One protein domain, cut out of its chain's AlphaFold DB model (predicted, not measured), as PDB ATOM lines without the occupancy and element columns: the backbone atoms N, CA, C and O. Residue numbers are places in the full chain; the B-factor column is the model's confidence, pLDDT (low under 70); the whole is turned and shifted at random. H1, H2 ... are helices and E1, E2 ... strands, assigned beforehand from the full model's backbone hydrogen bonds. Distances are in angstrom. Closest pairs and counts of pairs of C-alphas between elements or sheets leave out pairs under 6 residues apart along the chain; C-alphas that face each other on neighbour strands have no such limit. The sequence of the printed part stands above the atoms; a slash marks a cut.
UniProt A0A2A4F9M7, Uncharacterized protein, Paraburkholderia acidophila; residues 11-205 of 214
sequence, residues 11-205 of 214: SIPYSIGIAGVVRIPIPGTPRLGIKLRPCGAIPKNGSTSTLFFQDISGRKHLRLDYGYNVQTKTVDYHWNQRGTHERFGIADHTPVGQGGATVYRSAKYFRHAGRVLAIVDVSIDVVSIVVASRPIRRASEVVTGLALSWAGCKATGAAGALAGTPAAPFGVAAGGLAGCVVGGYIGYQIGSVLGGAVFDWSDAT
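This is residues 11 to 205 of the 214 residues of an uncharacterized protein of Paraburkholderia acidophila (UniProt A0A2A4F9M7). Three long helices, H3, H4 and H5, fold back and forth into a long rod, with short H1 set between H3 and the closely paired H4 and H5, and a small four-stranded sheet at one end of the rod. Residues 97 to 111 of H3 and 170 to 177 of H5 cover one face of that sheet, so helices and sheet make two layers there. The printed part has 195 residues with five named helices and four named strands in the order H1 E1 E2 E3 E4 H2 H3 H4 H5; the sheet E1 E2 E3 E4 is antiparallel, and the class is mixed. The whole is only just compact, close to loose, with a radius of gyration of the C-alphas of 19.2 A and spans of 71 by 31 by 28 A.

Begin at the sheet: E1, residues 33 to 35, E2, residues 51 to 54, E3, residues 61 to 68, and E4, residues 75 to 82, form a meander of hairpins, each strand the antiparallel neighbour of the one before. Within hydrogen-bond range are N 35 and O 52 at 2.9 A, N 62 and O 53 at 2.9 A, and N 78 and O 65 at 3.0 A. H3, residues 97 to 131, runs across the strands at a height over the sheet of 6.0 A; its closest C-alphas to E4 are those of Ala 101 and Tyr 77, 5.8 A. On the same face is H5, residues 170 to 205, at a height of 6.3 A on a local plane of just 6 C-alphas; Ala 173 and Ile 34 are its closest C-alphas to E1, 6.5 A. H4, residues 135 to 163, touches H5 in a helical hairpin at a shallow tilt of 28 degrees, opposite ways, closest at C-alphas Cys 153 and Cys 180, 3.7 A. H1, residues 11 to 19, touches H3 at a steep tilt of 41 degrees, closest at C-alphas Gly 17 and Gly 114, 3.7 A. H2, residues 85 to 88, only just grazes the sheet and touches no helix. Every O i to N i+4 pair is within range in H3, H4 and H5, and 4 of 5 in H1; H2 is too short for one.

Find C-alpha 11 at (152.366, 155.002, 174.810), where H1 begins. H3 starts at C-alpha 97, (174.523, 173.795, 153.634), and runs 50.8 A; H4 runs 40.5 A, and H5 runs 50.9 A to C-alpha 205 at (127.327, 155.374, 189.846). E3 spans 21.2 A, bending by 56 degrees at residue 64, and E4 21.7 A.

The C-alphas farthest apart are those of Gln 71 and Thr 205, 73.8 A. The printed part has no cut; the links H1 to E1 and E1 to E2 are long. Mean pLDDT of the printed part is 90.8, and no printed residue is under 70.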
ATOM      1  N   SER A  11     152.106 153.591 174.473       75.19
ATOM      2  CA  SER A  11     152.366 155.002 174.810       75.19
ATOM      3  C   SER A  11     153.697 155.558 174.284       75.19
ATOM      4  O   SER A  11     153.776 156.717 173.867       75.19
ATOM      5  N   ILE A  12     154.762 154.746 174.298       78.19
ATOM      6  CA  ILE A  12     156.088 155.135 173.798       78.19
ATOM      7  C   ILE A  12     156.072 155.250 172.260       78.19
ATOM      8  O   ILE A  12     156.292 156.362 171.770       78.19
ATOM      9  N   PRO A  13     155.765 154.190 171.480       79.88
ATOM     10  CA  PRO A  13     155.564 154.322 170.037       79.88
ATOM     11  C   PRO A  13     154.591 155.444 169.638       79.88
ATOM     12  O   PRO A  13     154.902 156.192 168.707       79.88
ATOM     13  N   TYR A  14     153.481 155.650 170.362       81.50
ATOM     14  CA  TYR A  14     152.540 156.732 170.050       81.50
ATOM     15  C   TYR A  14     153.162 158.111 170.204       81.50
ATOM     16  O   TYR A  14     153.049 158.946 169.312       81.50
ATOM     17  N   SER A  15     153.816 158.363 171.338       78.44
ATOM     18  CA  SER A  15     154.383 159.674 171.657       78.44
ATOM     19  C   SER A  15     155.461 160.102 170.659       78.44
ATOM     20  O   SER A  15     155.534 161.266 170.270       78.44
ATOM     21  N   ILE A  16     156.248 159.151 170.157       85.44
ATOM     22  CA  ILE A  16     157.210 159.402 169.082       85.44
ATOM     23  C   ILE A  16     156.469 159.581 167.750       85.44
ATOM     24  O   ILE A  16     156.765 160.494 166.975       85.44
ATOM     25  N   GLY A  17     155.480 158.727 167.482       86.69
ATOM     26  CA  GLY A  17     154.733 158.723 166.233       86.69
ATOM     27  C   GLY A  17     153.893 159.976 165.999       86.69
ATOM     28  O   GLY A  17     153.849 160.505 164.882       86.69
ATOM     29  N   ILE A  18     153.283 160.504 167.059       90.19
ATOM     30  CA  ILE A  18     152.370 161.640 167.002       90.19
ATOM     31  C   ILE A  18     153.077 162.926 166.554       90.19
ATOM     32  O   ILE A  18     152.510 163.696 165.773       90.19
ATOM     33  N   ALA A  19     154.350 163.105 166.918       90.19
ATOM     34  CA  ALA A  19     155.186 164.211 166.448       90.19
ATOM     35  C   ALA A  19     155.419 164.194 164.929       90.19
ATOM     36  O   ALA A  19     155.634 165.241 164.317       90.19
ATOM     37  N   GLY A  20     155.320 163.023 164.292       88.38
ATOM     38  CA  GLY A  20     155.422 162.877 162.841       88.38
ATOM     39  C   GLY A  20     154.145 163.239 162.067       88.38
ATOM     40  O   GLY A  20     154.194 163.397 160.842       88.38
ATOM     41  N   VAL A  21     152.999 163.364 162.749       89.56
ATOM     42  CA  VAL A  21     151.675 163.532 162.117       89.56
ATOM     43  C   VAL A  21     150.921 164.779 162.572       89.56
ATOM     44  O   VAL A  21     150.165 165.357 161.783       89.56
ATOM     45  N   VAL A  22     151.122 165.224 163.811       92.56
ATOM     46  CA  VAL A  22     150.428 166.383 164.369       92.56
ATOM     47  C   VAL A  22     151.020 167.682 163.847       92.56
ATOM     48  O   VAL A  22     152.214 167.840 163.619       92.56
ATOM     49  N   ARG A  23     150.128 168.655 163.660       94.38
ATOM     50  CA  ARG A  23     150.504 170.043 163.434       94.38
ATOM     51  C   ARG A  23     150.840 170.701 164.766       94.38
ATOM     52  O   ARG A  23     149.919 171.015 165.524       94.38
ATOM     53  N   ILE A  24     152.117 170.958 165.006       96.38
ATOM     54  CA  ILE A  24     152.578 171.612 166.233       96.38
ATOM     55  C   ILE A  24     152.533 173.132 166.013       96.38
ATOM     56  O   ILE A  24     153.135 173.613 165.053       96.38
ATOM     57  N   PRO A  25     151.787 173.910 166.813       95.69
ATOM     58  CA  PRO A  25     151.743 175.364 166.666       95.69
ATOM     59  C   PRO A  25     153.121 176.003 166.881       95.69
ATOM     60  O   PRO A  25     153.881 175.545 167.725       95.69
ATOM     61  N   ILE A  26     153.424 177.082 166.154       94.75
ATOM     62  CA  ILE A  26     154.607 177.916 166.418       94.75
ATOM     63  C   ILE A  26     154.129 179.201 167.113       94.75
ATOM     64  O   ILE A  26     153.460 180.019 166.469       94.75
ATOM     65  N   PRO A  27     154.430 179.409 168.405       92.44
ATOM     66  CA  PRO A  27     154.015 180.618 169.112       92.44
ATOM     67  C   PRO A  27     154.555 181.905 168.481       92.44
ATOM     68  O   PRO A  27     155.615 181.923 167.855       92.44
ATOM     69  N   GLY A  28     153.794 182.994 168.610       86.00
ATOM     70  CA  GLY A  28     154.164 184.294 168.035       86.00
ATOM     71  C   GLY A  28     154.132 184.346 166.502       86.00
ATOM     72  O   GLY A  28     154.585 185.324 165.915       86.00
ATOM     73  N   THR A  29     153.597 183.317 165.834       85.38
ATOM     74  CA  THR A  29     153.378 183.328 164.386       85.38
ATOM     75  C   THR A  29     151.894 183.139 164.083       85.38
ATOM     76  O   THR A  29     151.326 182.096 164.420       85.38
ATOM     77  N   PRO A  30     151.222 184.119 163.450       78.06
ATOM     78  CA  PRO A  30     149.812 183.984 163.125       78.06
ATOM     79  C   PRO A  30     149.606 182.773 162.221       78.06
ATOM     80  O   PRO A  30     149.987 182.766 161.049       78.06
ATOM     81  N   ARG A  31     148.995 181.735 162.796       86.62
ATOM     82  CA  ARG A  31     148.577 180.515 162.112       86.62
ATOM     83  C   ARG A  31     149.699 179.665 161.520       86.62
ATOM     84  O   ARG A  31     149.321 178.759 160.797       86.62
ATOM     85  N   LEU A  32     150.999 179.835 161.797       94.50
ATOM     86  CA  LEU A  32     152.008 178.852 161.342       94.50
ATOM     87  C   LEU A  32     152.122 177.670 162.313       94.50
ATOM     88  O   LEU A  32     151.674 177.710 163.460       94.50
ATOM     89  N   GLY A  33     152.641 176.563 161.801       96.06
ATOM     90  CA  GLY A  33     152.817 175.335 162.555       96.06
ATOM     91  C   GLY A  33     153.808 174.415 161.868       96.06
ATOM     92  O   GLY A  33     153.905 174.414 160.637       96.06
ATOM     93  N   ILE A  34     154.522 173.642 162.675       96.50
ATOM     94  CA  ILE A  34     155.485 172.636 162.248       96.50
ATOM     95  C   ILE A  34     154.711 171.432 161.712       96.50
ATOM     96  O   ILE A  34     153.763 170.946 162.339       96.50
ATOM     97  N   LYS A  35     155.114 170.960 160.533       94.56
ATOM     98  CA  LYS A  35     154.659 169.716 159.916       94.56
ATOM     99  C   LYS A  35     155.779 169.079 159.108       94.56
ATOM    100  O   LYS A  35     156.661 169.763 158.602       94.56
ATOM    101  N   LEU A  36     155.650 167.776 158.882       93.69
ATOM    102  CA  LEU A  36     156.523 167.007 157.984       93.69
ATOM    103  C   LEU A  36     155.842 166.644 156.654       93.69
ATOM    104  O   LEU A  36     156.326 165.837 155.859       93.69
ATOM    105  N   ARG A  37     154.653 167.207 156.418       89.88
ATOM    106  CA  ARG A  37     153.852 167.018 155.206       89.88
ATOM    107  C   ARG A  37     153.273 168.351 154.762       89.88
ATOM    108  O   ARG A  37     152.893 169.121 155.643       89.88
ATOM    109  N   PRO A  38     153.124 168.595 153.452       88.31
ATOM    110  CA  PRO A  38     152.449 169.791 152.960       88.31
ATOM    111  C   PRO A  38     150.982 169.840 153.416       88.31
ATOM    112  O   PRO A  38     150.322 168.805 153.547       88.31
ATOM    113  N   CYS A  39     150.488 171.049 153.678       85.38
ATOM    114  CA  CYS A  39     149.065 171.361 153.809       85.38
ATOM    115  C   CYS A  39     148.486 171.771 152.448       85.38
ATOM    116  O   CYS A  39     149.204 172.305 151.606       85.38
ATOM    117  N   GLY A  40     147.175 171.600 152.270       82.25
ATOM    118  CA  GLY A  40     146.484 172.029 151.054       82.25
ATOM    119  C   GLY A  40     146.748 171.108 149.861       82.25
ATOM    120  O   GLY A  40     146.821 169.889 150.017       82.25
ATOM    121  N   ALA A  41     146.853 171.690 148.664       75.31
ATOM    122  CA  ALA A  41     147.048 170.942 147.426       75.31
ATOM    123  C   ALA A  41     148.437 170.286 147.388       75.31
ATOM    124  O   ALA A  41     149.465 170.964 147.400       75.31
ATOM    125  N   ILE A  42     148.461 168.954 147.328       76.81
ATOM    126  CA  ILE A  42     149.690 168.171 147.187       76.81
ATOM    127  C   ILE A  42     149.881 167.871 145.695       76.81
ATOM    128  O   ILE A  42     148.960 167.325 145.084       76.81
ATOM    129  N   PRO A  43     151.038 168.200 145.089       72.88
ATOM    130  CA  PRO A  43     151.292 167.858 143.693       72.88
ATOM    131  C   PRO A  43     151.193 166.343 143.473       72.88
ATOM    132  O   PRO A  43     151.570 165.563 144.349       72.88
ATOM    133  N   LYS A  44     150.728 165.915 142.289       72.88
ATOM    134  CA  LYS A  44     150.569 164.484 141.947       72.88
ATOM    135  C   LYS A  44     151.874 163.690 142.097       72.88
ATOM    136  O   LYS A  44     151.840 162.544 142.526       72.88
ATOM    137  N   ASN A  45     153.012 164.334 141.841       74.50
ATOM    138  CA  ASN A  45     154.347 163.737 141.959       74.50
ATOM    139  C   ASN A  45     154.927 163.835 143.385       74.50
ATOM    140  O   ASN A  45     156.105 163.567 143.608       74.50
ATOM    141  N   GLY A  46     154.107 164.231 144.362       70.25
ATOM    142  CA  GLY A  46     154.532 164.489 145.728       70.25
ATOM    143  C   GLY A  46     155.194 165.856 145.901       70.25
ATOM    144  O   GLY A  46     155.137 166.730 145.042       70.25
ATOM    145  N   SER A  47     155.794 166.053 147.070       78.00
ATOM    146  CA  SER A  47     156.575 167.243 147.401       78.00
ATOM    147  C   SER A  47     157.985 166.790 147.729       78.00
ATOM    148  O   SER A  47     158.172 165.824 148.474       78.00
ATOM    149  N   THR A  48     158.963 167.485 147.161       83.19
ATOM    150  CA  THR A  48     160.377 167.319 147.480       83.19
ATOM    151  C   THR A  48     160.709 167.879 148.859       83.19
ATOM    152  O   THR A  48     161.728 167.496 149.415       83.19
ATOM    153  N   SER A  49     159.838 168.673 149.483       88.75
ATOM    154  CA  SER A  49     160.076 169.268 150.797       88.75
ATOM    155  C   SER A  49     159.707 168.337 151.972       88.75
ATOM    156  O   SER A  49     158.751 167.555 151.905       88.75
ATOM    157  N   THR A  50     160.460 168.409 153.078       92.00
ATOM    158  CA  THR A  50     160.352 167.458 154.213       92.00
ATOM    159  C   THR A  50     159.981 168.085 155.550       92.00
ATOM    160  O   THR A  50     159.350 167.420 156.368       92.00
ATOM    161  N   LEU A  51     160.318 169.355 155.764       94.56
ATOM    162  CA  LEU A  51     159.990 170.124 156.964       94.56
ATOM    163  C   LEU A  51     159.260 171.397 156.548       94.56
ATOM    164  O   LEU A  51     159.715 172.098 155.651       94.56
ATOM    165  N   PHE A  52     158.140 171.696 157.197       95.25
ATOM    166  CA  PHE A  52     157.263 172.807 156.849       95.25
ATOM    167  C   PHE A  52     156.906 173.615 158.087       95.25
ATOM    168  O   PHE A  52     156.363 173.066 159.046       95.25
ATOM    169  N   PHE A  53     157.104 174.927 158.021       96.00
ATOM    170  CA  PHE A  53     156.452 175.905 158.883       96.00
ATOM    171  C   PHE A  53     155.370 176.561 158.052       96.00
ATOM    172  O   PHE A  53     155.651 177.454 157.259       96.00
ATOM    173  N   GLN A  54     154.143 176.075 158.171       94.94
ATOM    174  CA  GLN A  54     153.088 176.444 157.235       94.94
ATOM    175  C   GLN A  54     151.760 176.682 157.928       94.94
ATOM    176  O   GLN A  54     151.459 176.114 158.986       94.94
ATOM    177  N   ASP A  55     150.940 177.512 157.303       93.44
ATOM    178  CA  ASP A  55     149.563 177.689 157.716       93.44
ATOM    179  C   ASP A  55     148.692 176.471 157.368       93.44
ATOM    180  O   ASP A  55     149.128 175.499 156.746       93.44
ATOM    181  N   ILE A  56     147.440 176.480 157.832       90.81
ATOM    182  CA  ILE A  56     146.501 175.380 157.563       90.81
ATOM    183  C   ILE A  56     146.185 175.280 156.065       90.81
ATOM    184  O   ILE A  56     145.962 174.175 155.575       90.81
ATOM    185  N   SER A  57     146.218 176.398 155.329       90.25
ATOM    186  CA  SER A  57     145.966 176.393 153.885       90.25
ATOM    187  C   SER A  57     147.174 175.958 153.043       90.25
ATOM    188  O   SER A  57     147.001 175.619 151.878       90.25
ATOM    189  N   GLY A  58     148.387 175.963 153.610       89.19
ATOM    190  CA  GLY A  58     149.646 175.717 152.895       89.19
ATOM    191  C   GLY A  58     150.131 176.905 152.050       89.19
ATOM    192  O   GLY A  58     151.215 176.845 151.464       89.19
ATOM    193  N   ARG A  59     149.364 178.002 151.981       89.81
ATOM    194  CA  ARG A  59     149.687 179.183 151.164       89.81
ATOM    195  C   ARG A  59     150.836 179.997 151.744       89.81
ATOM    196  O   ARG A  59     151.639 180.519 150.975       89.81
ATOM    197  N   LYS A  60     150.915 180.096 153.073       92.88
ATOM    198  CA  LYS A  60     152.009 180.768 153.781       92.88
ATOM    199  C   LYS A  60     152.934 179.698 154.335       92.88
ATOM    200  O   LYS A  60     152.494 178.897 155.162       92.88
ATOM    201  N   HIS A  61     154.185 179.664 153.886       93.69
ATOM    202  CA  HIS A  61     155.115 178.627 154.315       93.69
ATOM    203  C   HIS A  61     156.582 179.057 154.310       93.69
ATOM    204  O   HIS A  61     156.992 179.948 153.572       93.69
ATOM    205  N   LEU A  62     157.358 178.373 155.140       95.44
ATOM    206  CA  LEU A  62     158.789 178.148 154.990       95.44
ATOM    207  C   LEU A  62     158.966 176.629 154.926       95.44
ATOM    208  O   LEU A  62     158.461 175.923 155.803       95.44
ATOM    209  N   ARG A  63     159.605 176.104 153.884       94.75
ATOM    210  CA  ARG A  63     159.760 174.658 153.690       94.75
ATOM    211  C   ARG A  63     161.183 174.293 153.306       94.75
ATOM    212  O   ARG A  63     161.804 174.989 152.510       94.75
ATOM    213  N   LEU A  64     161.675 173.206 153.888       94.94
ATOM    214  CA  LEU A  64     163.002 172.676 153.613       94.94
ATOM    215  C   LEU A  64     162.917 171.746 152.412       94.94
ATOM    216  O   LEU A  64     162.278 170.692 152.502       94.94
ATOM    217  N   ASP A  65     163.530 172.157 151.312       92.19
ATOM    218  CA  ASP A  65     163.445 171.499 150.017       92.19
ATOM    219  C   ASP A  65     164.817 171.041 149.510       92.19
ATOM    220  O   ASP A  65     165.861 171.378 150.076       92.19
ATOM    221  N   TYR A  66     164.803 170.251 148.440       90.81
ATOM    222  CA  TYR A  66     165.982 169.926 147.652       90.81
ATOM    223  C   TYR A  66     165.667 170.023 146.162       90.81
ATOM    224  O   TYR A  66     164.559 169.716 145.721       90.81
ATOM    225  N   GLY A  67     166.666 170.411 145.381       85.75
ATOM    226  CA  GLY A  67     166.578 170.466 143.928       85.75
ATOM    227  C   GLY A  67     167.923 170.159 143.291       85.75
ATOM    228  O   GLY A  67     168.969 170.336 143.912       85.75
ATOM    229  N   TYR A  68     167.897 169.668 142.055       84.19
ATOM    230  CA  TYR A  68     169.118 169.505 141.278       84.19
ATOM    231  C   TYR A  68     169.571 170.865 140.748       84.19
ATOM    232  O   TYR A  68     168.824 171.534 140.032       84.19
ATOM    233  N   ASN A  69     170.794 171.262 141.081       79.69
ATOM    234  CA  ASN A  69     171.409 172.461 140.548       79.69
ATOM    235  C   ASN A  69     172.122 172.124 139.235       79.69
ATOM    236  O   ASN A  69     173.096 171.373 139.187       79.69
ATOM    237  N   VAL A  70     171.622 172.695 138.140       80.81
ATOM    238  CA  VAL A  70     172.140 172.432 136.791       80.81
ATOM    239  C   VAL A  70     173.544 172.993 136.554       80.81
ATOM    240  O   VAL A  70     174.232 172.478 135.668       80.81
ATOM    241  N   GLN A  71     173.953 174.006 137.325       81.69
ATOM    242  CA  GLN A  71     175.248 174.680 137.215       81.69
ATOM    243  C   GLN A  71     176.339 173.891 137.944       81.69
ATOM    244  O   GLN A  71     177.373 173.591 137.357       81.69
ATOM    245  N   THR A  72     176.090 173.501 139.195       79.06
ATOM    246  CA  THR A  72     177.053 172.745 140.017       79.06
ATOM    247  C   THR A  72     176.960 171.233 139.817       79.06
ATOM    248  O   THR A  72     177.820 170.499 140.290       79.06
ATOM    249  N   LYS A  73     175.921 170.757 139.118       85.31
ATOM    250  CA  LYS A  73     175.602 169.334 138.916       85.31
ATOM    251  C   LYS A  73     175.371 168.559 140.224       85.31
ATOM    252  O   LYS A  73     175.453 167.331 140.228       85.31
ATOM    253  N   THR A  74     175.038 169.252 141.315       83.38
ATOM    254  CA  THR A  74     174.791 168.674 142.646       83.38
ATOM    255  C   THR A  74     173.332 168.800 143.074       83.38
ATOM    256  O   THR A  74     172.553 169.564 142.506       83.38
ATOM    257  N   VAL A  75     172.942 168.025 144.090       85.81
ATOM    258  CA  VAL A  75     171.675 168.234 144.799       85.81
ATOM    259  C   VAL A  75     171.883 169.290 145.873       85.81
ATOM    260  O   VAL A  75     172.635 169.064 146.822       85.81
ATOM    261  N   ASP A  76     171.149 170.390 145.755       88.81
ATOM    262  CA  ASP A  76     171.233 171.514 146.672       88.81
ATOM    263  C   ASP A  76     169.990 171.566 147.557       88.81
ATOM    264  O   ASP A  76     168.846 171.638 147.091       88.81
ATOM    265  N   TYR A  77     170.232 171.544 148.865       92.81
ATOM    266  CA  TYR A  77     169.203 171.749 149.873       92.81
ATOM    267  C   TYR A  77     169.033 173.241 150.123       92.81
ATOM    268  O   TYR A  77     170.015 173.971 150.298       92.81
ATOM    269  N   HIS A  78     167.785 173.690 150.185       93.44
ATOM    270  CA  HIS A  78     167.470 175.104 150.333       93.44
ATOM    271  C   HIS A  78     166.137 175.318 151.049       93.44
ATOM    272  O   HIS A  78     165.252 174.459 151.071       93.44
ATOM    273  N   TRP A  79     165.990 176.496 151.641       94.44
ATOM    274  CA  TRP A  79     164.708 176.991 152.103       94.44
ATOM    275  C   TRP A  79     163.927 177.566 150.935       94.44
ATOM    276  O   TRP A  79     164.441 178.384 150.179       94.44
ATOM    277  N   ASN A  80     162.664 177.180 150.830       93.75
ATOM    278  CA  ASN A  80     161.704 177.825 149.950       93.75
ATOM    279  C   ASN A  80     160.642 178.512 150.819       93.75
ATOM    280  O   ASN A  80     160.149 177.922 151.790       93.75
ATOM    281  N   GLN A  81     160.337 179.772 150.529       93.75
ATOM    282  CA  GLN A  81     159.474 180.588 151.377       93.75
ATOM    283  C   GLN A  81     158.422 181.341 150.573       93.75
ATOM    284  O   GLN A  81     158.684 181.907 149.516       93.75
ATOM    285  N   ARG A  82     157.225 181.430 151.150       93.44
ATOM    286  CA  ARG A  82     156.154 182.294 150.669       93.44
ATOM    287  C   ARG A  82     155.494 183.006 151.838       93.44
ATOM    288  O   ARG A  82     154.803 182.387 152.652       93.44
ATOM    289  N   GLY A  83     155.695 184.321 151.898       90.94
ATOM    290  CA  GLY A  83     155.099 185.211 152.895       90.94
ATOM    291  C   GLY A  83     155.665 185.052 154.307       90.94
ATOM    292  O   GLY A  83     155.046 185.525 155.251       90.94
ATOM    293  N   THR A  84     156.794 184.368 154.495       93.25
ATOM    294  CA  THR A  84     157.380 184.136 155.827       93.25
ATOM    295  C   THR A  84     158.712 184.857 156.046       93.25
ATOM    296  O   THR A  84     159.248 184.802 157.154       93.25
ATOM    297  N   HIS A  85     159.194 185.597 155.041       92.31
ATOM    298  CA  HIS A  85     160.436 186.368 155.094       92.31
ATOM    299  C   HIS A  85     160.517 187.319 156.296       92.31
ATOM    300  O   HIS A  85     161.460 187.219 157.067       92.31
ATOM    301  N   GLU A  86     159.498 188.150 156.539       88.38
ATOM    302  CA  GLU A  86     159.467 189.089 157.679       88.38
ATOM    303  C   GLU A  86     159.667 188.408 159.041       88.38
ATOM    304  O   GLU A  86     160.127 189.029 159.993       88.38
ATOM    305  N   ARG A  87     159.308 187.121 159.152       87.62
ATOM    306  CA  ARG A  87     159.420 186.371 160.404       87.62
ATOM    307  C   ARG A  87     160.760 185.666 160.560       87.62
ATOM    308  O   ARG A  87     161.258 185.586 161.678       87.62
ATOM    309  N   PHE A  88     161.280 185.078 159.487       90.19
ATOM    310  CA  PHE A  88     162.465 184.220 159.562       90.19
ATOM    311  C   PHE A  88     163.721 184.850 158.954       90.19
ATOM    312  O   PHE A  88     164.786 184.263 159.078       90.19
ATOM    313  N   GLY A  89     163.613 185.992 158.270       91.75
ATOM    314  CA  GLY A  89     164.725 186.638 157.563       91.75
ATOM    315  C   GLY A  89     165.307 185.808 156.414       91.75
ATOM    316  O   GLY A  89     166.343 186.155 155.862       91.75
ATOM    317  N   ILE A  90     164.662 184.698 156.045       92.75
ATOM    318  CA  ILE A  90     165.146 183.764 155.027       92.75
ATOM    319  C   ILE A  90     164.538 184.145 153.682       92.75
ATOM    320  O   ILE A  90     163.317 184.270 153.566       92.75
ATOM    321  N   ALA A  91     165.380 184.366 152.674       93.38
ATOM    322  CA  ALA A  91     164.942 184.620 151.306       93.38
ATOM    323  C   ALA A  91     164.511 183.318 150.617       93.38
ATOM    324  O   ALA A  91     164.858 182.213 151.049       93.38
ATOM    325  N   ASP A  92     163.742 183.439 149.540       92.19
ATOM    326  CA  ASP A  92     163.365 182.262 148.763       92.19
ATOM    327  C   ASP A  92     164.594 181.626 148.088       92.19
ATOM    328  O   ASP A  92     165.505 182.334 147.668       92.19
ATOM    329  N   HIS A  93     164.628 180.293 148.024       90.88
ATOM    330  CA  HIS A  93     165.765 179.486 147.553       90.88
ATOM    331  C   HIS A  93     167.096 179.698 148.309       90.88
ATOM    332  O   HIS A  93     168.169 179.435 147.770       90.88
ATOM    333  N   THR A  94     167.054 180.111 149.581       92.81
ATOM    334  CA  THR A  94     168.275 180.282 150.392       92.81
ATOM    335  C   THR A  94     168.944 178.928 150.685       92.81
ATOM    336  O   THR A  94     168.297 178.068 151.292       92.81
ATOM    337  N   PRO A  95     170.227 178.711 150.332       91.62
ATOM    338  CA  PRO A  95     170.940 177.467 150.630       91.62
ATOM    339  C   PRO A  95     171.085 177.206 152.136       91.62
ATOM    340  O   PRO A  95     171.274 178.134 152.918       91.62
ATOM    341  N   VAL A  96     171.042 175.935 152.552       89.94
ATOM    342  CA  VAL A  96     171.120 175.548 153.984       89.94
ATOM    343  C   VAL A  96     172.395 174.799 154.383       89.94
ATOM    344  O   VAL A  96     172.567 174.435 155.549       89.94
ATOM    345  N   GLY A  97     173.281 174.537 153.420       87.62
ATOM    346  CA  GLY A  97     174.523 173.795 153.634       87.62
ATOM    347  C   GLY A  97     174.318 172.353 154.128       87.62
ATOM    348  O   GLY A  97     173.224 171.784 154.070       87.62
ATOM    349  N   GLN A  98     175.397 171.747 154.630       86.06
ATOM    350  CA  GLN A  98     175.399 170.346 155.075       86.06
ATOM    351  C   GLN A  98     174.482 170.096 156.282       86.06
ATOM    352  O   GLN A  98     173.796 169.076 156.331       86.06
ATOM    353  N   GLY A  99     174.417 171.035 157.230       83.50
ATOM    354  CA  GLY A  99     173.534 170.917 158.394       83.50
ATOM    355  C   GLY A  99     172.062 170.796 157.989       83.50
ATOM    356  O   GLY A  99     171.352 169.907 158.460       83.50
ATOM    357  N   GLY A 100     171.616 171.621 157.038       86.00
ATOM    358  CA  GLY A 100     170.256 171.535 156.517       86.00
ATOM    359  C   GLY A 100     169.987 170.278 155.688       86.00
ATOM    360  O   GLY A 100     168.881 169.746 155.752       86.00
ATOM    361  N   ALA A 101     170.992 169.736 154.991       88.12
ATOM    362  CA  ALA A 101     170.885 168.435 154.324       88.12
ATOM    363  C   ALA A 101     170.605 167.298 155.321       88.12
ATOM    364  O   ALA A 101     169.746 166.442 155.082       88.12
ATOM    365  N   THR A 102     171.292 167.304 156.467       89.31
ATOM    366  CA  THR A 102     171.050 166.345 157.551       89.31
ATOM    367  C   THR A 102     169.641 166.502 158.108       89.31
ATOM    368  O   THR A 102     168.905 165.518 158.179       89.31
ATOM    369  N   VAL A 103     169.209 167.731 158.414       89.81
ATOM    370  CA  VAL A 103     167.840 167.992 158.893       89.81
ATOM    371  C   VAL A 103     166.798 167.525 157.879       89.81
ATOM    372  O   VAL A 103     165.817 166.889 158.262       89.81
ATOM    373  N   TYR A 104     167.020 167.777 156.589       91.69
ATOM    374  CA  TYR A 104     166.130 167.332 155.524       91.69
ATOM    375  C   TYR A 104     165.944 165.809 155.550       91.69
ATOM    376  O   TYR A 104     164.811 165.315 155.504       91.69
ATOM    377  N   ARG A 105     167.052 165.057 155.622       91.19
ATOM    378  CA  ARG A 105     167.042 163.587 155.631       91.19
ATOM    379  C   ARG A 105     166.375 163.062 156.896       91.19
ATOM    380  O   ARG A 105     165.488 162.217 156.799       91.19
ATOM    381  N   SER A 106     166.726 163.613 158.055       90.06
ATOM    382  CA  SER A 106     166.116 163.255 159.337       90.06
ATOM    383  C   SER A 106     164.608 163.503 159.331       90.06
ATOM    384  O   SER A 106     163.850 162.606 159.682       90.06
ATOM    385  N   ALA A 107     164.148 164.658 158.842       92.12
ATOM    386  CA  ALA A 107     162.724 164.968 158.716       92.12
ATOM    387  C   ALA A 107     161.995 163.995 157.773       92.12
ATOM    388  O   ALA A 107     160.886 163.547 158.078       92.12
ATOM    389  N   LYS A 108     162.629 163.610 156.653       91.19
ATOM    390  CA  LYS A 108     162.093 162.606 155.721       91.19
ATOM    391  C   LYS A 108     161.889 161.257 156.407       91.19
ATOM    392  O   LYS A 108     160.799 160.693 156.318       91.19
ATOM    393  N   TYR A 109     162.913 160.746 157.089       89.88
ATOM    394  CA  TYR A 109     162.828 159.458 157.779       89.88
ATOM    395  C   TYR A 109     161.857 159.511 158.953       89.88
ATOM    396  O   TYR A 109     161.002 158.639 159.071       89.88
ATOM    397  N   PHE A 110     161.912 160.572 159.758       92.25
ATOM    398  CA  PHE A 110     161.043 160.748 160.915       92.25
ATOM    399  C   PHE A 110     159.562 160.823 160.524       92.25
ATOM    400  O   PHE A 110     158.718 160.240 161.195       92.25
ATOM    401  N   ARG A 111     159.223 161.429 159.379       90.38
ATOM    402  CA  ARG A 111     157.858 161.393 158.826       90.38
ATOM    403  C   ARG A 111     157.358 159.967 158.588       90.38
ATOM    404  O   ARG A 111     156.191 159.678 158.844       90.38
ATOM    405  N   HIS A 112     158.191 159.104 158.011       88.75
ATOM    406  CA  HIS A 112     157.801 157.729 157.703       88.75
ATOM    407  C   HIS A 112     157.786 156.868 158.963       88.75
ATOM    408  O   HIS A 112     156.760 156.258 159.258       88.75
ATOM    409  N   ALA A 113     158.872 156.896 159.735       89.25
ATOM    410  CA  ALA A 113     158.999 156.169 160.990       89.25
ATOM    411  C   ALA A 113     157.898 156.562 161.980       89.25
ATOM    412  O   ALA A 113     157.232 155.690 162.523       89.25
ATOM    413  N   GLY A 114     157.618 157.858 162.139       89.56
ATOM    414  CA  GLY A 114     156.579 158.338 163.046       89.56
ATOM    415  C   GLY A 114     155.182 157.830 162.678       89.56
ATOM    416  O   GLY A 114     154.412 157.435 163.547       89.56
ATOM    417  N   ARG A 115     154.857 157.735 161.381       89.62
ATOM    418  CA  ARG A 115     153.573 157.153 160.942       89.62
ATOM    419  C   ARG A 115     153.485 155.663 161.241       89.62
ATOM    420  O   ARG A 115     152.429 155.208 161.660       89.62
ATOM    421  N   VAL A 116     154.572 154.925 161.024       91.81
ATOM    422  CA  VAL A 116     154.628 153.495 161.349       91.81
ATOM    423  C   VAL A 116     154.475 153.292 162.855       91.81
ATOM    424  O   VAL A 116     153.629 152.510 163.265       91.81
ATOM    425  N   LEU A 117     155.208 154.051 163.672       91.25
ATOM    426  CA  LEU A 117     155.128 153.977 165.133       91.25
ATOM    427  C   LEU A 117     153.724 154.297 165.660       91.25
ATOM    428  O   LEU A 117     153.236 153.583 166.526       91.25
ATOM    429  N   ALA A 118     153.046 155.299 165.090       87.94
ATOM    430  CA  ALA A 118     151.664 155.615 165.450       87.94
ATOM    431  C   ALA A 118     150.675 154.488 165.088       87.94
ATOM    432  O   ALA A 118     149.721 154.258 165.819       87.94
ATOM    433  N   ILE A 119     150.881 153.774 163.974       89.81
ATOM    434  CA  ILE A 119     150.029 152.632 163.587       89.81
ATOM    435  C   ILE A 119     150.298 151.420 164.486       89.81
ATOM    436  O   ILE A 119     149.359 150.751 164.921       89.81
ATOM    437  N   VAL A 120     151.575 151.132 164.754       90.12
ATOM    438  CA  VAL A 120     151.993 150.034 165.636       90.12
ATOM    439  C   VAL A 120     151.435 150.239 167.039       90.12
ATOM    440  O   VAL A 120     150.874 149.304 167.596       90.12
ATOM    441  N   ASP A 121     151.516 151.458 167.569       87.19
ATOM    442  CA  ASP A 121     150.889 151.826 168.838       87.19
ATOM    443  C   ASP A 121     149.397 151.496 168.872       87.19
ATOM    444  O   ASP A 121     148.972 150.704 169.705       87.19
ATOM    445  N   VAL A 122     148.615 152.049 167.937       88.88
ATOM    446  CA  VAL A 122     147.161 151.838 167.920       88.88
ATOM    447  C   VAL A 122     146.836 150.344 167.848       88.88
ATOM    448  O   VAL A 122     145.876 149.885 168.458       88.88
ATOM    449  N   SER A 123     147.667 149.562 167.154       91.69
ATOM    450  CA  SER A 123     147.529 148.104 167.097       91.69
ATOM    451  C   SER A 123     147.802 147.441 168.454       91.69
ATOM    452  O   SER A 123     147.029 146.581 168.871       91.69
ATOM    453  N   ILE A 124     148.861 147.853 169.164       90.50
ATOM    454  CA  ILE A 124     149.171 147.389 170.529       90.50
ATOM    455  C   ILE A 124     148.030 147.751 171.482       90.50
ATOM    456  O   ILE A 124     147.597 146.909 172.265       90.50
ATOM    457  N   ASP A 125     147.505 148.968 171.386       90.62
ATOM    458  CA  ASP A 125     146.425 149.445 172.239       90.62
ATOM    459  C   ASP A 125     145.122 148.667 171.999       90.62
ATOM    460  O   ASP A 125     144.474 148.265 172.968       90.62
ATOM    461  N   VAL A 126     144.781 148.346 170.744       91.62
ATOM    462  CA  VAL A 126     143.652 147.455 170.411       91.62
ATOM    463  C   VAL A 126     143.844 146.065 171.016       91.62
ATOM    464  O   VAL A 126     142.925 145.549 171.652       91.62
ATOM    465  N   VAL A 127     145.033 145.468 170.877       91.38
ATOM    466  CA  VAL A 127     145.334 144.173 171.510       91.38
ATOM    467  C   VAL A 127     145.184 144.276 173.027       91.38
ATOM    468  O   VAL A 127     144.554 143.408 173.626       91.38
ATOM    469  N   SER A 128     145.676 145.360 173.638       90.56
ATOM    470  CA  SER A 128     145.576 145.590 175.083       90.56
ATOM    471  C   SER A 128     144.125 145.641 175.569       90.56
ATOM    472  O   SER A 128     143.833 145.144 176.652       90.56
ATOM    473  N   ILE A 129     143.208 146.191 174.765       91.19
ATOM    474  CA  ILE A 129     141.771 146.222 175.067       91.19
ATOM    475  C   ILE A 129     141.185 144.810 175.018       91.19
ATOM    476  O   ILE A 129     140.450 144.432 175.926       91.19
ATOM    477  N   VAL A 130     141.518 144.030 173.986       93.00
ATOM    478  CA  VAL A 130     140.968 142.679 173.777       93.00
ATOM    479  C   VAL A 130     141.392 141.711 174.880       93.00
ATOM    480  O   VAL A 130     140.589 140.891 175.311       93.00
ATOM    481  N   VAL A 131     142.640 141.803 175.346       91.88
ATOM    482  CA  VAL A 131     143.174 140.890 176.372       91.88
ATOM    483  C   VAL A 131     142.919 141.366 177.807       91.88
ATOM    484  O   VAL A 131     143.238 140.649 178.754       91.88
ATOM    485  N   ALA A 132     142.372 142.571 177.998       90.19
ATOM    486  CA  ALA A 132     142.115 143.114 179.325       90.19
ATOM    487  C   ALA A 132     140.931 142.419 180.010       90.19
ATOM    488  O   ALA A 132     139.884 142.191 179.411       90.19
ATOM    489  N   SER A 133     141.054 142.190 181.318       91.50
ATOM    490  CA  SER A 133     139.967 141.662 182.155       91.50
ATOM    491  C   SER A 133     138.754 142.599 182.235       91.50
ATOM    492  O   SER A 133     137.624 142.145 182.393       91.50
ATOM    493  N   ARG A 134     138.977 143.915 182.103       90.06
ATOM    494  CA  ARG A 134     137.935 144.953 182.014       90.06
ATOM    495  C   ARG A 134     138.102 145.728 180.696       90.06
ATOM    496  O   ARG A 134     138.671 146.822 180.707       90.06
ATOM    497  N   PRO A 135     137.629 145.189 179.554       89.88
ATOM    498  CA  PRO A 135     137.925 145.741 178.229       89.88
ATOM    499  C   PRO A 135     137.370 147.157 178.030       89.88
ATOM    500  O   PRO A 135     138.051 148.007 177.462       89.88
ATOM    501  N   ILE A 136     136.179 147.464 178.558       92.88
ATOM    502  CA  ILE A 136     135.587 148.810 178.428       92.88
ATOM    503  C   ILE A 136     136.360 149.847 179.252       92.88
ATOM    504  O   ILE A 136     136.625 150.947 178.768       92.88
ATOM    505  N   ARG A 137     136.811 149.471 180.456       92.88
ATOM    506  CA  ARG A 137     137.706 150.311 181.260       92.88
ATOM    507  C   ARG A 137     138.986 150.608 180.492       92.88
ATOM    508  O   ARG A 137     139.357 151.769 180.353       92.88
ATOM    509  N   ARG A 138     139.623 149.573 179.934       93.12
ATOM    510  CA  ARG A 138     140.857 149.723 179.155       93.12
ATOM    511  C   ARG A 138     140.659 150.590 177.911       93.12
ATOM    512  O   ARG A 138     141.510 151.420 177.610       93.12
ATOM    513  N   ALA A 139     139.529 150.455 177.221       93.81
ATOM    514  CA  ALA A 139     139.192 151.311 176.089       93.81
ATOM    515  C   ALA A 139     139.094 152.791 176.501       93.81
ATOM    516  O   ALA A 139     139.623 153.651 175.799       93.81
ATOM    517  N   SER A 140     138.491 153.086 177.660       95.31
ATOM    518  CA  SER A 140     138.436 154.446 178.217       95.31
ATOM    519  C   SER A 140     139.834 155.016 178.492       95.31
ATOM    520  O   SER A 140     140.133 156.150 178.107       95.31
ATOM    521  N   GLU A 141     140.721 154.222 179.101       94.81
ATOM    522  CA  GLU A 141     142.119 154.605 179.349       94.81
ATOM    523  C   GLU A 141     142.877 154.909 178.049       94.81
ATOM    524  O   GLU A 141     143.578 155.916 177.955       94.81
ATOM    525  N   VAL A 142     142.733 154.049 177.038       93.62
ATOM    526  CA  VAL A 142     143.408 154.196 175.742       93.62
ATOM    527  C   VAL A 142     142.908 155.439 175.013       93.62
ATOM    528  O   VAL A 142     143.706 156.290 174.631       93.62
ATOM    529  N   VAL A 143     141.591 155.597 174.848       94.75
ATOM    530  CA  VAL A 143     141.018 156.735 174.108       94.75
ATOM    531  C   VAL A 143     141.395 158.059 174.771       94.75
ATOM    532  O   VAL A 143     141.809 159.000 174.087       94.75
ATOM    533  N   THR A 144     141.314 158.121 176.101       95.31
ATOM    534  CA  THR A 144     141.689 159.320 176.858       95.31
ATOM    535  C   THR A 144     143.201 159.562 176.799       95.31
ATOM    536  O   THR A 144     143.629 160.705 176.625       95.31
ATOM    537  N   GLY A 145     144.016 158.503 176.854       94.00
ATOM    538  CA  GLY A 145     145.467 158.557 176.662       94.00
ATOM    539  C   GLY A 145     145.858 159.126 175.297       94.00
ATOM    540  O   GLY A 145     146.614 160.095 175.216       94.00
ATOM    541  N   LEU A 146     145.289 158.609 174.208       93.69
ATOM    542  CA  LEU A 146     145.538 159.107 172.851       93.69
ATOM    543  C   LEU A 146     145.115 160.579 172.702       93.69
ATOM    544  O   LEU A 146     145.859 161.394 172.148       93.69
ATOM    545  N   ALA A 147     143.945 160.943 173.239       95.12
ATOM    546  CA  ALA A 147     143.430 162.308 173.184       95.12
ATOM    547  C   ALA A 147     144.326 163.301 173.942       95.12
ATOM    548  O   ALA A 147     144.694 164.350 173.397       95.12
ATOM    549  N   LEU A 148     144.724 162.972 175.174       95.75
ATOM    550  CA  LEU A 148     145.609 163.831 175.959       95.75
ATOM    551  C   LEU A 148     147.049 163.811 175.456       95.75
ATOM    552  O   LEU A 148     147.718 164.834 175.559       95.75
ATOM    553  N   SER A 149     147.518 162.732 174.834       95.12
ATOM    554  CA  SER A 149     148.788 162.734 174.104       95.12
ATOM    555  C   SER A 149     148.760 163.724 172.942       95.12
ATOM    556  O   SER A 149     149.677 164.528 172.777       95.12
ATOM    557  N   TRP A 150     147.676 163.767 172.162       95.19
ATOM    558  CA  TRP A 150     147.535 164.754 171.091       95.19
ATOM    559  C   TRP A 150     147.525 166.191 171.606       95.19
ATOM    560  O   TRP A 150     148.211 167.060 171.052       95.19
ATOM    561  N   ALA A 151     146.775 166.448 172.679       96.94
ATOM    562  CA  ALA A 151     146.718 167.766 173.299       96.94
ATOM    563  C   ALA A 151     148.077 168.155 173.904       96.94
ATOM    564  O   ALA A 151     148.592 169.245 173.637       96.94
ATOM    565  N   GLY A 152     148.691 167.231 174.642       96.56
ATOM    566  CA  GLY A 152     149.998 167.371 175.268       96.56
ATOM    567  C   GLY A 152     151.092 167.633 174.243       96.56
ATOM    568  O   GLY A 152     151.849 168.588 174.406       96.56
ATOM    569  N   CYS A 153     151.114 166.886 173.136       96.88
ATOM    570  CA  CYS A 153     152.033 167.104 172.021       96.88
ATOM    571  C   CYS A 153     151.938 168.533 171.473       96.88
ATOM    572  O   CYS A 153     152.950 169.193 171.245       96.88
ATOM    573  N   LYS A 154     150.722 169.050 171.268       97.19
ATOM    574  CA  LYS A 154     150.544 170.418 170.770       97.19
ATOM    575  C   LYS A 154     150.994 171.466 171.773       97.19
ATOM    576  O   LYS A 154     151.649 172.423 171.369       97.19
ATOM    577  N   ALA A 155     150.627 171.308 173.041       97.19
ATOM    578  CA  ALA A 155     150.929 172.280 174.085       97.19
ATOM    579  C   ALA A 155     152.437 172.354 174.361       97.19
ATOM    580  O   ALA A 155     153.054 173.412 174.235       97.19
ATOM    581  N   THR A 156     153.055 171.213 174.656       97.19
ATOM    582  CA  THR A 156     154.499 171.116 174.921       97.19
ATOM    583  C   THR A 156     155.337 171.314 173.664       97.19
ATOM    584  O   THR A 156     156.406 171.907 173.737       97.19
ATOM    585  N   GLY A 157     154.847 170.897 172.494       97.06
ATOM    586  CA  GLY A 157     155.490 171.191 171.221       97.06
ATOM    587  C   GLY A 157     155.462 172.683 170.899       97.06
ATOM    588  O   GLY A 157     156.451 173.222 170.420       97.06
ATOM    589  N   ALA A 158     154.383 173.400 171.224       97.12
ATOM    590  CA  ALA A 158     154.375 174.857 171.112       97.12
ATOM    591  C   ALA A 158     155.389 175.497 172.078       97.12
ATOM    592  O   ALA A 158     156.155 176.368 171.667       97.12
ATOM    593  N   ALA A 159     155.450 175.032 173.330       97.00
ATOM    594  CA  ALA A 159     156.430 175.508 174.310       97.00
ATOM    595  C   ALA A 159     157.881 175.233 173.871       97.00
ATOM    596  O   ALA A 159     158.725 176.126 173.920       97.00
ATOM    597  N   GLY A 160     158.166 174.033 173.366       96.69
ATOM    598  CA  GLY A 160     159.479 173.667 172.838       96.69
ATOM    599  C   GLY A 160     159.846 174.452 171.576       96.69
ATOM    600  O   GLY A 160     160.983 174.895 171.433       96.69
ATOM    601  N   ALA A 161     158.884 174.703 170.686       96.44
ATOM    602  CA  ALA A 161     159.080 175.555 169.516       96.44
ATOM    603  C   ALA A 161     159.421 176.999 169.918       96.44
ATOM    604  O   ALA A 161     160.306 177.609 169.321       96.44
ATOM    605  N   LEU A 162     158.753 177.528 170.949       95.62
ATOM    606  CA  LEU A 162     159.058 178.840 171.519       95.62
ATOM    607  C   LEU A 162     160.473 178.875 172.102       95.62
ATOM    608  O   LEU A 162     161.241 179.767 171.743       95.62
ATOM    609  N   ALA A 163     160.841 177.888 172.923       95.31
ATOM    610  CA  ALA A 163     162.183 177.774 173.498       95.31
ATOM    611  C   ALA A 163     163.280 177.662 172.420       95.31
ATOM    612  O   ALA A 163     164.382 178.169 172.597       95.31
ATOM    613  N   GLY A 164     162.962 177.056 171.272       93.88
ATOM    614  CA  GLY A 164     163.861 176.928 170.124       93.88
ATOM    615  C   GLY A 164     164.010 178.179 169.246       93.88
ATOM    616  O   GLY A 164     164.793 178.155 168.295       93.88
ATOM    617  N   THR A 165     163.282 179.266 169.529       92.88
ATOM    618  CA  THR A 165     163.295 180.504 168.721       92.88
ATOM    619  C   THR A 165     164.691 181.112 168.508       92.88
ATOM    620  O   THR A 165     164.961 181.516 167.378       92.88
ATOM    621  N   PRO A 166     165.609 181.150 169.499       91.94
ATOM    622  CA  PRO A 166     166.946 181.726 169.305       91.94
ATOM    623  C   PRO A 166     167.792 181.033 168.225       91.94
ATOM    624  O   PRO A 166     168.695 181.647 167.672       91.94
ATOM    625  N   ALA A 167     167.488 179.772 167.898       89.00
ATOM    626  CA  ALA A 167     168.168 178.996 166.860       89.00
ATOM    627  C   ALA A 167     167.268 178.754 165.629       89.00
ATOM    628  O   ALA A 167     167.397 177.741 164.934       89.00
ATOM    629  N   ALA A 168     166.298 179.638 165.377       87.44
ATOM    630  CA  ALA A 168     165.375 179.509 164.254       87.44
ATOM    631  C   ALA A 168     166.104 179.476 162.891       87.44
ATOM    632  O   ALA A 168     167.135 180.121 162.721       87.44
ATOM    633  N   PRO A 169     165.562 178.760 161.889       91.31
ATOM    634  CA  PRO A 169     164.344 177.949 161.937       91.31
ATOM    635  C   PRO A 169     164.565 176.558 162.552       91.31
ATOM    636  O   PRO A 169     163.612 175.943 163.021       91.31
ATOM    637  N   PHE A 170     165.795 176.048 162.603       92.06
ATOM    638  CA  PHE A 170     166.051 174.667 163.025       92.06
ATOM    639  C   PHE A 170     165.730 174.409 164.501       92.06
ATOM    640  O   PHE A 170     165.113 173.393 164.810       92.06
ATOM    641  N   GLY A 171     166.058 175.344 165.394       92.38
ATOM    642  CA  GLY A 171     165.731 175.262 166.817       92.38
ATOM    643  C   GLY A 171     164.228 175.183 167.069       92.38
ATOM    644  O   GLY A 171     163.784 174.346 167.847       92.38
ATOM    645  N   VAL A 172     163.429 175.971 166.343       94.81
ATOM    646  CA  VAL A 172     161.956 175.929 166.414       94.81
ATOM    647  C   VAL A 172     161.435 174.544 166.023       94.81
ATOM    648  O   VAL A 172     160.585 173.987 166.714       94.81
ATOM    649  N   ALA A 173     161.959 173.962 164.938       94.38
ATOM    650  CA  ALA A 173     161.564 172.626 164.492       94.38
ATOM    651  C   ALA A 173     161.958 171.545 165.506       94.38
ATOM    652  O   ALA A 173     161.116 170.738 165.899       94.38
ATOM    653  N   ALA A 174     163.224 171.536 165.928       94.44
ATOM    654  CA  ALA A 174     163.769 170.540 166.841       94.44
ATOM    655  C   ALA A 174     163.095 170.614 168.215       94.44
ATOM    656  O   ALA A 174     162.588 169.607 168.701       94.44
ATOM    657  N   GLY A 175     163.012 171.815 168.794       95.94
ATOM    658  CA  GLY A 175     162.342 172.055 170.067       95.94
ATOM    659  C   GLY A 175     160.858 171.708 170.003       95.94
ATOM    660  O   GLY A 175     160.340 171.074 170.918       95.94
ATOM    661  N   GLY A 176     160.174 172.044 168.906       96.75
ATOM    662  CA  GLY A 176     158.760 171.719 168.757       96.75
ATOM    663  C   GLY A 176     158.481 170.224 168.633       96.75
ATOM    664  O   GLY A 176     157.584 169.715 169.301       96.75
ATOM    665  N   LEU A 177     159.264 169.507 167.823       96.06
ATOM    666  CA  LEU A 177     159.139 168.054 167.685       96.06
ATOM    667  C   LEU A 177     159.496 167.337 168.991       96.06
ATOM    668  O   LEU A 177     158.719 166.501 169.442       96.06
ATOM    669  N   ALA A 178     160.616 167.693 169.629       95.62
ATOM    670  CA  ALA A 178     161.038 167.098 170.898       95.62
ATOM    671  C   ALA A 178     160.027 167.373 172.020       95.62
ATOM    672  O   ALA A 178     159.626 166.448 172.726       95.62
ATOM    673  N   GLY A 179     159.557 168.620 172.133       96.75
ATOM    674  CA  GLY A 179     158.498 168.995 173.062       96.75
ATOM    675  C   GLY A 179     157.250 168.150 172.837       96.75
ATOM    676  O   GLY A 179     156.764 167.532 173.777       96.75
ATOM    677  N   CYS A 180     156.800 168.026 171.585       97.00
ATOM    678  CA  CYS A 180     155.633 167.218 171.252       97.00
ATOM    679  C   CYS A 180     155.780 165.744 171.659       97.00
ATOM    680  O   CYS A 180     154.819 165.177 172.173       97.00
ATOM    681  N   VAL A 181     156.956 165.132 171.479       95.88
ATOM    682  CA  VAL A 181     157.195 163.754 171.943       95.88
ATOM    683  C   VAL A 181     157.034 163.662 173.462       95.88
ATOM    684  O   VAL A 181     156.292 162.813 173.951       95.88
ATOM    685  N   VAL A 182     157.663 164.573 174.211       96.06
ATOM    686  CA  VAL A 182     157.599 164.589 175.681       96.06
ATOM    687  C   VAL A 182     156.167 164.796 176.179       96.06
ATOM    688  O   VAL A 182     155.686 164.017 177.001       96.06
ATOM    689  N   GLY A 183     155.446 165.801 175.677       95.31
ATOM    690  CA  GLY A 183     154.066 166.022 176.108       95.31
ATOM    691  C   GLY A 183     153.075 165.012 175.558       95.31
ATOM    692  O   GLY A 183     152.057 164.785 176.199       95.31
ATOM    693  N   GLY A 184     153.361 164.382 174.418       95.06
ATOM    694  CA  GLY A 184     152.602 163.234 173.935       95.06
ATOM    695  C   GLY A 184     152.693 162.069 174.916       95.06
ATOM    696  O   GLY A 184     151.677 161.526 175.337       95.06
ATOM    697  N   TYR A 185     153.907 161.748 175.365       94.50
ATOM    698  CA  TYR A 185     154.129 160.693 176.350       94.50
ATOM    699  C   TYR A 185     153.445 161.003 177.687       94.50
ATOM    700  O   TYR A 185     152.638 160.208 178.162       94.50
ATOM    701  N   ILE A 186     153.716 162.178 178.268       94.00
ATOM    702  CA  ILE A 186     153.124 162.596 179.550       94.00
ATOM    703  C   ILE A 186     151.596 162.672 179.440       94.00
ATOM    704  O   ILE A 186     150.885 162.193 180.322       94.00
ATOM    705  N   GLY A 187     151.090 163.235 178.341       95.00
ATOM    706  CA  GLY A 187     149.663 163.334 178.062       95.00
ATOM    707  C   GLY A 187     148.995 161.966 177.988       95.00
ATOM    708  O   GLY A 187     147.930 161.796 178.571       95.00
ATOM    709  N   TYR A 188     149.639 160.977 177.359       94.38
ATOM    710  CA  TYR A 188     149.130 159.608 177.345       94.38
ATOM    711  C   TYR A 188     149.002 159.041 178.759       94.38
ATOM    712  O   TYR A 188     147.931 158.571 179.123       94.38
ATOM    713  N   GLN A 189     150.058 159.130 179.575       93.75
ATOM    714  CA  GLN A 189     150.052 158.576 180.935       93.75
ATOM    715  C   GLN A 189     148.947 159.195 181.799       93.75
ATOM    716  O   GLN A 189     148.166 158.481 182.428       93.75
ATOM    717  N   ILE A 190     148.837 160.527 181.780       93.81
ATOM    718  CA  ILE A 190     147.786 161.250 182.506       93.81
ATOM    719  C   ILE A 190     146.404 160.863 181.967       93.81
ATOM    720  O   ILE A 190     145.483 160.614 182.742       93.81
ATOM    721  N   GLY A 191     146.257 160.779 180.643       94.56
ATOM    722  CA  GLY A 191     144.993 160.438 180.001       94.56
ATOM    723  C   GLY A 191     144.528 159.034 180.332       94.56
ATOM    724  O   GLY A 191     143.356 158.851 180.639       94.56
ATOM    725  N   SER A 192     145.432 158.060 180.362       93.44
ATOM    726  CA  SER A 192     145.088 156.699 180.755       93.44
ATOM    727  C   SER A 192     144.603 156.621 182.196       93.44
ATOM    728  O   SER A 192     143.549 156.041 182.438       93.44
ATOM    729  N   VAL A 193     145.287 157.274 183.139       93.88
ATOM    730  CA  VAL A 193     144.843 157.313 184.544       93.88
ATOM    731  C   VAL A 193     143.465 157.967 184.674       93.88
ATOM    732  O   VAL A 193     142.578 157.418 185.326       93.88
ATOM    733  N   LEU A 194     143.257 159.113 184.019       93.75
ATOM    734  CA  LEU A 194     141.976 159.820 184.050       93.75
ATOM    735  C   LEU A 194     140.849 159.009 183.402       93.75
ATOM    736  O   LEU A 194     139.757 158.942 183.957       93.75
ATOM    737  N   GLY A 195     141.107 158.362 182.264       93.88
ATOM    738  CA  GLY A 195     140.124 157.528 181.575       93.88
ATOM    739  C   GLY A 195     139.675 156.338 182.426       93.88
ATOM    740  O   GLY A 195     138.481 156.033 182.475       93.88
ATOM    741  N   GLY A 196     140.611 155.710 183.145       93.25
ATOM    742  CA  GLY A 196     140.310 154.654 184.110       93.25
ATOM    743  C   GLY A 196     139.478 155.168 185.284       93.25
ATOM    744  O   GLY A 196     138.450 154.579 185.603       93.25
ATOM    745  N   ALA A 197     139.865 156.306 185.869       93.81
ATOM    746  CA  ALA A 197     139.155 156.911 186.997       93.81
ATOM    747  C   ALA A 197     137.718 157.335 186.642       93.81
ATOM    748  O   ALA A 197     136.792 157.079 187.407       93.81
ATOM    749  N   VAL A 198     137.518 157.945 185.468       93.50
ATOM    750  CA  VAL A 198     136.182 158.312 184.971       93.50
ATOM    751  C   VAL A 198     135.332 157.066 184.742       93.50
ATOM    752  O   VAL A 198     134.159 157.054 185.115       93.50
ATOM    753  N   PHE A 199     135.919 156.009 184.172       93.44
ATOM    754  CA  PHE A 199     135.208 154.749 183.987       93.44
ATOM    755  C   PHE A 199     134.789 154.149 185.332       93.44
ATOM    756  O   PHE A 199     133.614 153.853 185.511       93.44
ATOM    757  N   ASP A 200     135.715 154.026 186.285       93.31
ATOM    758  CA  ASP A 200     135.437 153.446 187.604       93.31
ATOM    759  C   ASP A 200     134.361 154.247 188.363       93.31
ATOM    760  O   ASP A 200     133.463 153.658 188.962       93.31
ATOM    761  N   TRP A 201     134.386 155.581 188.272       93.56
ATOM    762  CA  TRP A 201     133.319 156.435 188.806       93.56
ATOM    763  C   TRP A 201     131.965 156.169 188.133       93.56
ATOM    764  O   TRP A 201     130.944 156.051 188.816       93.56
ATOM    765  N   SER A 202     131.942 156.054 186.802       92.31
ATOM    766  CA  SER A 202     130.706 155.802 186.054       92.31
ATOM    767  C   SER A 202     130.122 154.420 186.356       92.31
ATOM    768  O   SER A 202     128.920 154.294 186.569       92.31
ATOM    769  N   ASP A 203     130.978 153.405 186.464       90.00
ATOM    770  CA  ASP A 203     130.597 152.030 186.774       90.00
ATOM    771  C   ASP A 203     129.984 151.955 188.178       90.00
ATOM    772  O   ASP A 203     128.923 151.366 188.360       90.00
ATOM    773  N   ALA A 204     130.580 152.647 189.155       87.56
ATOM    774  CA  ALA A 204     130.055 152.722 190.516       87.56
ATOM    775  C   ALA A 204     128.724 153.489 190.623       87.56
ATOM    776  O   ALA A 204     127.905 153.182 191.486       87.56
ATOM    777  N   THR A 205     128.504 154.491 189.768       88.88
ATOM    778  CA  THR A 205     127.327 155.374 189.846       88.88
ATOM    779  C   THR A 205     126.128 154.821 189.078       88.88
ATOM    780  O   THR A 205     124.986 155.011 189.492       88.88
TER     781      THR A 205